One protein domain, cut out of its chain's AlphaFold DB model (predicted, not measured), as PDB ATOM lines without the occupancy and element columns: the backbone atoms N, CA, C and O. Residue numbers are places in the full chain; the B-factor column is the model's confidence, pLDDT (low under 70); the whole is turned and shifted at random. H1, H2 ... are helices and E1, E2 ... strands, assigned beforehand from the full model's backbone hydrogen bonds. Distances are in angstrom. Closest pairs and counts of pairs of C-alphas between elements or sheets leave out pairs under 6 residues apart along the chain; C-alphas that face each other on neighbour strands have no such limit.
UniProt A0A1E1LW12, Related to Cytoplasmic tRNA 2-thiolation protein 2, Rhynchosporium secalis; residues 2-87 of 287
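This is residues 2 to 87 of the 287 residues of the protein "Related to Cytoplasmic tRNA 2-thiolation protein 2" of Rhynchosporium secalis (UniProt A0A1E1LW12). Two parallel strands, E1 and E2, lie side by side as a narrow ribbon, with the long helix H1 running back over one face of it; past the end of the strands the short helix H2 continues from E2, and H3 packs crosswise on H2. Residues 2 to 8 form an extended tail at the opposite end, and the long loop of residues 52 to 70 joins H2 to H3. The printed part has 86 residues, with three named helices and two named strands in the order E1, H1, E2, H2, H3, and its class is mixed, helices and strands. It is loose, with a radius of gyration of the C-alphas of 16.3 A, and elongated, spanning 51 by 31 by 29 A.

E1, residues 9 to 14, and E2, residues 40 to 45, are parallel neighbours at 21 degrees; N 10 and O 40 are 2.8 A apart and N 44 and O 12 are 3.0 A apart, within hydrogen-bond range. With H1, residues 19 to 35, between them they form a strand-helix-strand unit, two parallel neighbour strands joined through a helix, with a right-handed crossover. The closest C-alphas of E1 and H1 are those of His 14 and Arg 22, 6.4 A apart. H2, residues 46 to 51, touches H3, residues 71 to 83, about perpendicular at 80 degrees; their closest C-alphas, of Glu 47 and Gly 74, are 5.4 A apart. H1 is apart from H2 and H3; E2 and H3 are only just apart, at 8.1 A. In H1 and H3 every O i to N i+4 pair is within hydrogen-bond range; in H2 0 of 2 are, against 3 of 3 O i to N i+3 pairs.

E1 begins at C-alpha 9 (45.934, 67.019, -8.862) and measures 16.2 A, E2 17.4 A. H1 measures 24.7 A and H3 18.2 A, ending at C-alpha 83 (67.131, 90.032, -5.237).

The C-alphas farthest apart, of Asn 2 and Pro 86, are 53.0 A apart. The printed part has no cut. The link from H2 to H3 is long, with 19 residues; the other links are tight. The mean pLDDT of the printed part is 84.7, with residues 2 to 4 and 63 to 70 under 70.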
ATOM      1  N   ASN A   2      29.956  55.182 -10.153       49.66
ATOM      2  CA  ASN A   2      30.243  56.605  -9.962       49.66
ATOM      3  C   ASN A   2      31.352  57.005 -10.941       49.66
ATOM      4  O   ASN A   2      32.525  56.836 -10.625       49.66
ATOM      5  N   ARG A   3      31.000  57.493 -12.137       51.69
ATOM      6  CA  ARG A   3      31.967  58.230 -12.963       51.69
ATOM      7  C   ARG A   3      32.298  59.507 -12.202       51.69
ATOM      8  O   ARG A   3      31.454  60.391 -12.084       51.69
ATOM      9  N   THR A   4      33.499  59.585 -11.645       59.81
ATOM     10  CA  THR A   4      34.075  60.862 -11.234       59.81
ATOM     11  C   THR A   4      34.175  61.731 -12.481       59.81
ATOM     12  O   THR A   4      34.799  61.335 -13.463       59.81
ATOM     13  N   ALA A   5      33.483  62.872 -12.479       79.69
ATOM     14  CA  ALA A   5      33.466  63.787 -13.619       79.69
ATOM     15  C   ALA A   5      34.837  64.443 -13.862       79.69
ATOM     16  O   ALA A   5      35.097  64.904 -14.965       79.69
ATOM     17  N   TYR A   6      35.697  64.461 -12.840       84.50
ATOM     18  CA  TYR A   6      37.058  64.981 -12.880       84.50
ATOM     19  C   TYR A   6      37.917  64.336 -11.779       84.50
ATOM     20  O   TYR A   6      37.392  63.829 -10.780       84.50
ATOM     21  N   GLU A   7      39.234  64.393 -11.956       90.69
ATOM     22  CA  GLU A   7      40.252  64.095 -10.945       90.69
ATOM     23  C   GLU A   7      41.040  65.380 -10.660       90.69
ATOM     24  O   GLU A   7      41.322  66.144 -11.581       90.69
ATOM     25  N   LEU A   8      41.358  65.651  -9.390       93.62
ATOM     26  CA  LEU A   8      42.156  66.821  -9.014       93.62
ATOM     27  C   LEU A   8      43.564  66.397  -8.612       93.62
ATOM     28  O   LEU A   8      43.738  65.616  -7.672       93.62
ATOM     29  N   HIS A   9      44.543  66.997  -9.284       95.69
ATOM     30  CA  HIS A   9      45.934  67.019  -8.862       95.69
ATOM     31  C   HIS A   9      46.213  68.357  -8.165       95.69
ATOM     32  O   HIS A   9      46.253  69.409  -8.802       95.69
ATOM     33  N   VAL A  10      46.355  68.329  -6.843       95.56
ATOM     34  CA  VAL A  10      46.621  69.505  -6.013       95.56
ATOM     35  C   VAL A  10      48.129  69.658  -5.853       95.56
ATOM     36  O   VAL A  10      48.772  68.879  -5.153       95.56
ATOM     37  N   VAL A  11      48.694  70.682  -6.485       95.50
ATOM     38  CA  VAL A  11      50.116  71.018  -6.359       95.50
ATOM     39  C   VAL A  11      50.308  72.162  -5.367       95.50
ATOM     40  O   VAL A  11      49.634  73.190  -5.438       95.50
ATOM     41  N   HIS A  12      51.243  71.991  -4.438       94.50
ATOM     42  CA  HIS A  12      51.724  73.048  -3.558       94.50
ATOM     43  C   HIS A  12      53.115  73.504  -4.004       94.50
ATOM     44  O   HIS A  12      54.052  72.708  -4.029       94.50
ATOM     45  N   ILE A  13      53.248  74.788  -4.339       93.50
ATOM     46  CA  ILE A  13      54.523  75.396  -4.730       93.50
ATOM     47  C   ILE A  13      54.999  76.303  -3.597       93.50
ATOM     48  O   ILE A  13      54.314  77.262  -3.231       93.50
ATOM     49  N   HIS A  14      56.176  76.011  -3.047       90.50
ATOM     50  CA  HIS A  14      56.794  76.827  -2.008       90.50
ATOM     51  C   HIS A  14      57.323  78.135  -2.613       90.50
ATOM     52  O   HIS A  14      58.396  78.173  -3.210       90.50
ATOM     53  N   LEU A  15      56.555  79.214  -2.445       85.12
ATOM     54  CA  LEU A  15      56.928  80.561  -2.897       85.12
ATOM     55  C   LEU A  15      57.988  81.221  -2.011       85.12
ATOM     56  O   LEU A  15      58.746  82.068  -2.475       85.12
ATOM     57  N   TYR A  16      58.012  80.857  -0.730       79.06
ATOM     58  CA  TYR A  16      58.922  81.432   0.249       79.06
ATOM     59  C   TYR A  16      60.253  80.687   0.250       79.06
ATOM     60  O   TYR A  16      60.312  79.454   0.189       79.06
ATOM     61  N   LEU A  17      61.335  81.455   0.317       74.88
ATOM     62  CA  LEU A  17      62.698  80.927   0.303       74.88
ATOM     63  C   LEU A  17      63.198  80.608   1.719       74.88
ATOM     64  O   LEU A  17      64.137  79.834   1.877       74.88
ATOM     65  N   GLU A  18      62.549  81.152   2.750       82.00
ATOM     66  CA  GLU A  18      62.925  80.919   4.140       82.00
ATOM     67  C   GLU A  18      62.448  79.552   4.650       82.00
ATOM     68  O   GLU A  18      61.312  79.126   4.428       82.00
ATOM     69  N   ALA A  19      63.316  78.864   5.396       83.38
ATOM     70  CA  ALA A  19      63.021  77.536   5.936       83.38
ATOM     71  C   ALA A  19      61.835  77.538   6.921       83.38
ATOM     72  O   ALA A  19      61.082  76.563   6.974       83.38
ATOM     73  N   ALA A  20      61.653  78.624   7.680       85.31
ATOM     74  CA  ALA A  20      60.546  78.768   8.622       85.31
ATOM     75  C   ALA A  20      59.187  78.803   7.898       85.31
ATOM     76  O   ALA A  20      58.289  78.031   8.241       85.31
ATOM     77  N   ASP A  21      59.071  79.610   6.841       84.81
ATOM     78  CA  ASP A  21      57.857  79.708   6.020       84.81
ATOM     79  C   ASP A  21      57.549  78.393   5.289       84.81
ATOM     80  O   ASP A  21      56.390  77.978   5.171       84.81
ATOM     81  N   ARG A  22      58.587  77.688   4.818       86.00
ATOM     82  CA  ARG A  22      58.440  76.356   4.205       86.00
ATOM     83  C   ARG A  22      57.895  75.329   5.193       86.00
ATOM     84  O   ARG A  22      57.016  74.548   4.836       86.00
ATOM     85  N   LEU A  23      58.367  75.346   6.439       88.19
ATOM     86  CA  LEU A  23      57.864  74.449   7.477       88.19
ATOM     87  C   LEU A  23      56.395  74.736   7.809       88.19
ATOM     88  O   LEU A  23      55.602  73.802   7.935       88.19
ATOM     89  N   GLU A  24      56.022  76.009   7.932       88.06
ATOM     90  CA  GLU A  24      54.647  76.392   8.255       88.06
ATOM     91  C   GLU A  24      53.676  76.063   7.112       88.06
ATOM     92  O   GLU A  24      52.632  75.446   7.330       88.06
ATOM     93  N   SER A  25      54.059  76.362   5.868       88.56
ATOM     94  CA  SER A  25      53.274  75.983   4.685       88.56
ATOM     95  C   SER A  25      53.128  74.464   4.531       88.56
ATOM     96  O   SER A  25      52.035  73.988   4.216       88.56
ATOM     97  N   ALA A  26      54.170  73.683   4.839       90.69
ATOM     98  CA  ALA A  26      54.094  72.222   4.847       90.69
ATOM     99  C   ALA A  26      53.119  71.691   5.912       90.69
ATOM    100  O   ALA A  26      52.313  70.807   5.621       90.69
ATOM    101  N   ARG A  27      53.126  72.254   7.130       92.12
ATOM    102  CA  ARG A  27      52.154  71.891   8.179       92.12
ATOM    103  C   ARG A  27      50.723  72.181   7.749       92.12
ATOM    104  O   ARG A  27      49.835  71.360   7.975       92.12
ATOM    105  N   LEU A  28      50.495  73.331   7.119       92.06
ATOM    106  CA  LEU A  28      49.180  73.680   6.601       92.06
ATOM    107  C   LEU A  28      48.741  72.715   5.491       92.06
ATOM    108  O   LEU A  28      47.600  72.256   5.503       92.06
ATOM    109  N   LEU A  29      49.643  72.344   4.579       93.19
ATOM    110  CA  LEU A  29      49.362  71.370   3.522       93.19
ATOM    111  C   LEU A  29      48.915  70.012   4.085       93.19
ATOM    112  O   LEU A  29      47.966  69.423   3.568       93.19
ATOM    113  N   GLU A  30      49.534  69.530   5.163       95.19
ATOM    114  CA  GLU A  30      49.107  68.285   5.818       95.19
ATOM    115  C   GLU A  30      47.676  68.374   6.372       95.19
ATOM    116  O   GLU A  30      46.905  67.416   6.278       95.19
ATOM    117  N   ARG A  31      47.255  69.550   6.855       94.69
ATOM    118  CA  ARG A  31      45.863  69.779   7.282       94.69
ATOM    119  C   ARG A  31      44.893  69.752   6.099       94.69
ATOM    120  O   ARG A  31      43.818  69.160   6.213       94.69
ATOM    121  N   TYR A  32      45.281  70.309   4.950       94.06
ATOM    122  CA  TYR A  32      44.501  70.200   3.710       94.06
ATOM    123  C   TYR A  32      44.345  68.743   3.256       94.06
ATOM    124  O   TYR A  32      43.228  68.329   2.944       94.06
ATOM    125  N   LYS A  33      45.428  67.954   3.267       95.31
ATOM    126  CA  LYS A  33      45.399  66.520   2.923       95.31
ATOM    127  C   LYS A  33      44.478  65.732   3.849       95.31
ATOM    128  O   LYS A  33      43.671  64.933   3.379       95.31
ATOM    129  N   ALA A  34      44.553  65.993   5.155       95.12
ATOM    130  CA  ALA A  34      43.680  65.361   6.139       95.12
ATOM    131  C   ALA A  34      42.199  65.725   5.919       95.12
ATOM    132  O   ALA A  34      41.325  64.866   6.046       95.12
ATOM    133  N   ARG A  35      41.903  66.983   5.557       94.31
ATOM    134  CA  ARG A  35      40.533  67.456   5.296       94.31
ATOM    135  C   ARG A  35      39.952  66.922   3.984       94.31
ATOM    136  O   ARG A  35      38.745  66.670   3.929       94.31
ATOM    137  N   PHE A  36      40.777  66.767   2.949       94.00
ATOM    138  CA  PHE A  36      40.361  66.397   1.593       94.00
ATOM    139  C   PHE A  36      41.188  65.222   1.027       94.00
ATOM    140  O   PHE A  36      41.868  65.359   0.012       94.00
ATOM    141  N   PRO A  37      41.076  64.012   1.605       94.12
ATOM    142  CA  PRO A  37      41.950  62.875   1.280       94.12
ATOM    143  C   PRO A  37      41.713  62.261  -0.110       94.12
ATOM    144  O   PRO A  37      42.380  61.309  -0.496       94.12
ATOM    145  N   ARG A  38      40.721  62.756  -0.858       91.69
ATOM    146  CA  ARG A  38      40.314  62.206  -2.159       91.69
ATOM    147  C   ARG A  38      41.174  62.679  -3.331       91.69
ATOM    148  O   ARG A  38      40.925  62.240  -4.450       91.69
ATOM    149  N   HIS A  39      42.086  63.616  -3.104       92.75
ATOM    150  CA  HIS A  39      42.872  64.248  -4.158       92.75
ATOM    151  C   HIS A  39      44.314  63.759  -4.143       92.75
ATOM    152  O   HIS A  39      44.836  63.352  -3.104       92.75
ATOM    153  N   THR A  40      44.956  63.828  -5.302       93.75
ATOM    154  CA  THR A  40      46.389  63.571  -5.427       93.75
ATOM    155  C   THR A  40      47.130  64.847  -5.067       93.75
ATOM    156  O   THR A  40      46.766  65.916  -5.550       93.75
ATOM    157  N   TYR A  41      48.158  64.746  -4.227       95.38
ATOM    158  CA  TYR A  41      48.935  65.897  -3.776       95.38
ATOM    159  C   TYR A  41      50.391  65.789  -4.212       95.38
ATOM    160  O   TYR A  41      50.999  64.726  -4.078       95.38
ATOM    161  N   SER A  42      50.963  66.905  -4.650       94.75
ATOM    162  CA  SER A  42      52.395  67.055  -4.906       94.75
ATOM    163  C   SER A  42      52.916  68.361  -4.305       94.75
ATOM    164  O   SER A  42      52.165  69.323  -4.127       94.75
ATOM    165  N   SER A  43      54.202  68.383  -3.961       93.50
ATOM    166  CA  SER A  43      54.874  69.548  -3.379       93.50
ATOM    167  C   SER A  43      56.184  69.790  -4.112       93.50
ATOM    168  O   SER A  43      56.907  68.832  -4.384       93.50
ATOM    169  N   MET A  44      56.499  71.047  -4.402       93.19
ATOM    170  CA  MET A  44      57.761  71.440  -5.033       93.19
ATOM    171  C   MET A  44      58.137  72.882  -4.707       93.19
ATOM    172  O   MET A  44      57.317  73.656  -4.209       93.19
ATOM    173  N   GLY A  45      59.395  73.233  -4.945       92.25
ATOM    174  CA  GLY A  45      59.896  74.588  -4.759       92.25
ATOM    175  C   GLY A  45      59.651  75.464  -5.982       92.25
ATOM    176  O   GLY A  45      59.567  74.967  -7.103       92.25
ATOM    177  N   LEU A  46      59.558  76.783  -5.788       93.06
ATOM    178  CA  LEU A  46      59.541  77.716  -6.918       93.06
ATOM    179  C   LEU A  46      60.861  77.662  -7.710       93.06
ATOM    180  O   LEU A  46      60.870  77.966  -8.899       93.06
ATOM    181  N   GLU A  47      61.960  77.247  -7.075       91.56
ATOM    182  CA  GLU A  47      63.265  77.035  -7.706       91.56
ATOM    183  C   GLU A  47      63.226  76.003  -8.840       91.56
ATOM    184  O   GLU A  47      64.016  76.117  -9.772       91.56
ATOM    185  N   ASP A  48      62.261  75.079  -8.846       92.06
ATOM    186  CA  ASP A  48      62.073  74.128  -9.948       92.06
ATOM    187  C   ASP A  48      61.656  74.837 -11.245       92.06
ATOM    188  O   ASP A  48      61.896  74.326 -12.337       92.06
ATOM    189  N   ALA A  49      61.090  76.049 -11.151       91.88
ATOM    190  CA  ALA A  49      60.823  76.880 -12.319       91.88
ATOM    191  C   ALA A  49      62.114  77.257 -13.053       91.88
ATOM    192  O   ALA A  49      62.046  77.533 -14.246       91.88
ATOM    193  N   LEU A  50      63.267  77.257 -12.366       89.25
ATOM    194  CA  LEU A  50      64.558  77.489 -13.001       89.25
ATOM    195  C   LEU A  50      64.876  76.392 -14.009       89.25
ATOM    196  O   LEU A  50      65.493  76.704 -15.001       89.25
ATOM    197  N   LEU A  51      64.414  75.153 -13.833       88.56
ATOM    198  CA  LEU A  51      64.725  74.027 -14.726       88.56
ATOM    199  C   LEU A  51      63.874  73.991 -16.007       88.56
ATOM    200  O   LEU A  51      63.920  73.017 -16.751       88.56
ATOM    201  N   LEU A  52      63.058  75.016 -16.260       89.94
ATOM    202  CA  LEU A  52      62.172  75.045 -17.418       89.94
ATOM    203  C   LEU A  52      62.923  75.463 -18.690       89.94
ATOM    204  O   LEU A  52      63.442  76.578 -18.780       89.94
ATOM    205  N   ASP A  53      62.875  74.607 -19.712       84.56
ATOM    206  CA  ASP A  53      63.503  74.835 -21.029       84.56
ATOM    207  C   ASP A  53      62.840  75.952 -21.842       84.56
ATOM    208  O   ASP A  53      63.396  76.482 -22.802       84.56
ATOM    209  N   ASN A  54      61.603  76.293 -21.489       83.31
ATOM    210  CA  ASN A  54      60.782  77.255 -22.214       83.31
ATOM    211  C   ASN A  54      60.861  78.672 -21.623       83.31
ATOM    212  O   ASN A  54      59.986  79.493 -21.911       83.31
ATOM    213  N   ILE A  55      61.858  78.941 -20.776       87.69
ATOM    214  CA  ILE A  55      62.180  80.270 -20.261       87.69
ATOM    215  C   ILE A  55      63.539  80.695 -20.818       87.69
ATOM    216  O   ILE A  55      64.524  79.967 -20.725       87.69
ATOM    217  N   ASP A  56      63.607  81.894 -21.388       84.56
ATOM    218  CA  ASP A  56      64.861  82.472 -21.861       84.56
ATOM    219  C   ASP A  56      65.666  83.072 -20.701       84.56
ATOM    220  O   ASP A  56      65.585  84.262 -20.385       84.56
ATOM    221  N   TRP A  57      66.468  82.221 -20.063       83.44
ATOM    222  CA  TRP A  57      67.354  82.603 -18.963       83.44
ATOM    223  C   TRP A  57      68.465  83.569 -19.383       83.44
ATOM    224  O   TRP A  57      68.887  84.388 -18.561       83.44
ATOM    225  N   LYS A  58      68.885  83.557 -20.660       79.12
ATOM    226  CA  LYS A  58      69.882  84.512 -21.172       79.12
ATOM    227  C   LYS A  58      69.349  85.940 -21.069       79.12
ATOM    228  O   LYS A  58      70.074  86.834 -20.636       79.12
ATOM    229  N   SER A  59      68.067  86.138 -21.380       73.25
ATOM    230  CA  SER A  59      67.384  87.431 -21.236       73.25
ATOM    231  C   SER A  59      67.290  87.928 -19.784       73.25
ATOM    232  O   SER A  59      67.152  89.128 -19.557       73.25
ATOM    233  N   LEU A  60      67.407  87.034 -18.798       73.12
ATOM    234  CA  LEU A  60      67.492  87.372 -17.372       73.12
ATOM    235  C   LEU A  60      68.937  87.570 -16.878       73.12
ATOM    236  O   LEU A  60      69.150  87.763 -15.683       73.12
ATOM    237  N   GLY A  61      69.937  87.500 -17.766       71.00
ATOM    238  CA  GLY A  61      71.350  87.556 -17.386       71.00
ATOM    239  C   GLY A  61      71.804  86.352 -16.554       71.00
ATOM    240  O   GLY A  61      72.813  86.436 -15.857       71.00
ATOM    241  N   MET A  62      71.060  85.243 -16.607       70.38
ATOM    242  CA  MET A  62      71.354  84.020 -15.870       70.38
ATOM    243  C   MET A  62      71.959  82.969 -16.807       70.38
ATOM    244  O   MET A  62      71.539  82.855 -17.964       70.38
ATOM    245  N   PRO A  63      72.935  82.171 -16.333       66.94
ATOM    246  CA  PRO A  63      73.340  80.982 -17.066       66.94
ATOM    247  C   PRO A  63      72.143  80.027 -17.182       66.94
ATOM    248  O   PRO A  63      71.280  80.026 -16.295       66.94
ATOM    249  N   PRO A  64      72.078  79.211 -18.250       64.38
ATOM    250  CA  PRO A  64      71.036  78.211 -18.370       64.38
ATOM    251  C   PRO A  64      71.076  77.246 -17.172       64.38
ATOM    252  O   PRO A  64      72.127  77.066 -16.547       64.38
ATOM    253  N   PRO A  65      69.937  76.635 -16.840       64.25
ATOM    254  CA  PRO A  65      69.814  75.748 -15.692       64.25
ATOM    255  C   PRO A  65      70.591  74.462 -15.974       64.25
ATOM    256  O   PRO A  65      70.512  73.927 -17.078       64.25
ATOM    257  N   THR A  66      71.333  73.949 -14.993       66.19
ATOM    258  CA  THR A  66      72.014  72.651 -15.126       66.19
ATOM    259  C   THR A  66      71.229  71.591 -14.354       66.19
ATOM    260  O   THR A  66      70.961  71.771 -13.170       66.19
ATOM    261  N   GLU A  67      70.899  70.459 -14.984       60.28
ATOM    262  CA  GLU A  67      70.085  69.376 -14.387       60.28
ATOM    263  C   GLU A  67      70.711  68.713 -13.137       60.28
ATOM    264  O   GLU A  67      70.045  67.971 -12.422       60.28
ATOM    265  N   GLN A  68      71.993  68.968 -12.851       58.28
ATOM    266  CA  GLN A  68      72.744  68.357 -11.743       58.28
ATOM    267  C   GLN A  68      72.842  69.241 -10.488       58.28
ATOM    268  O   GLN A  68      73.683  69.009  -9.618       58.28
ATOM    269  N   GLU A  69      72.013  70.275 -10.381       62.00
ATOM    270  CA  GLU A  69      72.094  71.236  -9.285       62.00
ATOM    271  C   GLU A  69      71.278  70.779  -8.068       62.00
ATOM    272  O   GLU A  69      70.079  70.528  -8.149       62.00
ATOM    273  N   SER A  70      71.933  70.676  -6.905       66.81
ATOM    274  CA  SER A  70      71.253  70.402  -5.632       66.81
ATOM    275  C   SER A  70      70.166  71.445  -5.339       66.81
ATOM    276  O   SER A  70      70.335  72.626  -5.633       66.81
ATOM    277  N   GLN A  71      69.101  71.039  -4.638       70.50
ATOM    278  CA  GLN A  71      67.987  71.917  -4.227       70.50
ATOM    279  C   GLN A  71      68.443  73.206  -3.516       70.50
ATOM    280  O   GLN A  71      67.894  74.284  -3.755       70.50
ATOM    281  N   THR A  72      69.483  73.123  -2.677       71.56
ATOM    282  CA  THR A  72      70.073  74.289  -1.998       71.56
ATOM    283  C   THR A  72      70.623  75.312  -2.993       71.56
ATOM    284  O   THR A  72      70.367  76.504  -2.856       71.56
ATOM    285  N   LEU A  73      71.310  74.844  -4.039       81.69
ATOM    286  CA  LEU A  73      71.883  75.702  -5.074       81.69
ATOM    287  C   LEU A  73      70.782  76.369  -5.914       81.69
ATOM    288  O   LEU A  73      70.874  77.559  -6.211       81.69
ATOM    289  N   GLY A  74      69.713  75.636  -6.242       84.62
ATOM    290  CA  GLY A  74      68.545  76.192  -6.933       84.62
ATOM    291  C   GLY A  74      67.851  77.293  -6.124       84.62
ATOM    292  O   GLY A  74      67.530  78.356  -6.658       84.62
ATOM    293  N   THR A  75      67.698  77.085  -4.813       86.50
ATOM    294  CA  THR A  75      67.107  78.080  -3.902       86.50
ATOM    295  C   THR A  75      67.956  79.353  -3.827       86.50
ATOM    296  O   THR A  75      67.420  80.457  -3.920       86.50
ATOM    297  N   GLU A  76      69.280  79.223  -3.706       87.50
ATOM    298  CA  GLU A  76      70.209  80.361  -3.691       87.50
ATOM    299  C   GLU A  76      70.186  81.144  -5.010       87.50
ATOM    300  O   GLU A  76      70.153  82.376  -5.002       87.50
ATOM    301  N   LYS A  77      70.134  80.444  -6.149       88.00
ATOM    302  CA  LYS A  77      70.008  81.069  -7.471       88.00
ATOM    303  C   LYS A  77      68.696  81.822  -7.632       88.00
ATOM    304  O   LYS A  77      68.705  82.955  -8.109       88.00
ATOM    305  N   LEU A  78      67.578  81.226  -7.213       90.00
ATOM    306  CA  LEU A  78      66.280  81.893  -7.239       90.00
ATOM    307  C   LEU A  78      66.289  83.135  -6.340       90.00
ATOM    308  O   LEU A  78      65.812  84.193  -6.751       90.00
ATOM    309  N   HIS A  79      66.881  83.035  -5.146       89.00
ATOM    310  CA  HIS A  79      67.042  84.178  -4.250       89.00
ATOM    311  C   HIS A  79      67.857  85.297  -4.906       89.00
ATOM    312  O   HIS A  79      67.439  86.453  -4.880       89.00
ATOM    313  N   ALA A  80      68.995  84.969  -5.521       89.62
ATOM    314  CA  ALA A  80      69.841  85.938  -6.212       89.62
ATOM    315  C   ALA A  80      69.116  86.609  -7.392       89.62
ATOM    316  O   ALA A  80      69.188  87.830  -7.533       89.62
ATOM    317  N   LEU A  81      68.367  85.836  -8.188       89.44
ATOM    318  CA  LEU A  81      67.553  86.344  -9.296       89.44
ATOM    319  C   LEU A  81      66.467  87.308  -8.810       89.44
ATOM    320  O   LEU A  81      66.297  88.390  -9.359       89.44
ATOM    321  N   VAL A  82      65.718  86.938  -7.771       89.75
ATOM    322  CA  VAL A  82      64.681  87.820  -7.226       89.75
ATOM    323  C   VAL A  82      65.331  89.056  -6.595       89.75
ATOM    324  O   VAL A  82      64.870  90.172  -6.809       89.75
ATOM    325  N   ALA A  83      66.437  88.909  -5.867       89.56
ATOM    326  CA  ALA A  83      67.131  90.032  -5.237       89.56
ATOM    327  C   ALA A  83      67.717  91.038  -6.245       89.56
ATOM    328  O   ALA A  83      67.808  92.220  -5.914       89.56
ATOM    329  N   SER A  84      68.071  90.606  -7.461       90.88
ATOM    330  CA  SER A  84      68.590  91.495  -8.510       90.88
ATOM    331  C   SER A  84      67.515  92.372  -9.158       90.88
ATOM    332  O   SER A  84      67.848  93.344  -9.837       90.88
ATOM    333  N   MET A  85      66.228  92.081  -8.933       92.06
ATOM    334  CA  MET A  85      65.136  92.846  -9.528       92.06
ATOM    335  C   MET A  85      65.034  94.272  -8.956       92.06
ATOM    336  O   MET A  85      65.092  94.464  -7.734       92.06
ATOM    337  N   PRO A  86      64.773  95.278  -9.812       91.88
ATOM    338  CA  PRO A  86      64.954  96.693  -9.478       91.88
ATOM    339  C   PRO A  86      63.937  97.241  -8.466       91.88
ATOM    340  O   PRO A  86      64.185  98.258  -7.821       91.88
ATOM    341  N   SER A  87      62.782  96.588  -8.300       92.25
ATOM    342  CA  SER A  87      61.711  97.052  -7.413       92.25
ATOM    343  C   SER A  87      60.989  95.903  -6.706       92.25
ATOM    344  O   SER A  87      61.075  94.746  -7.116       92.25
TER     345      SER A  87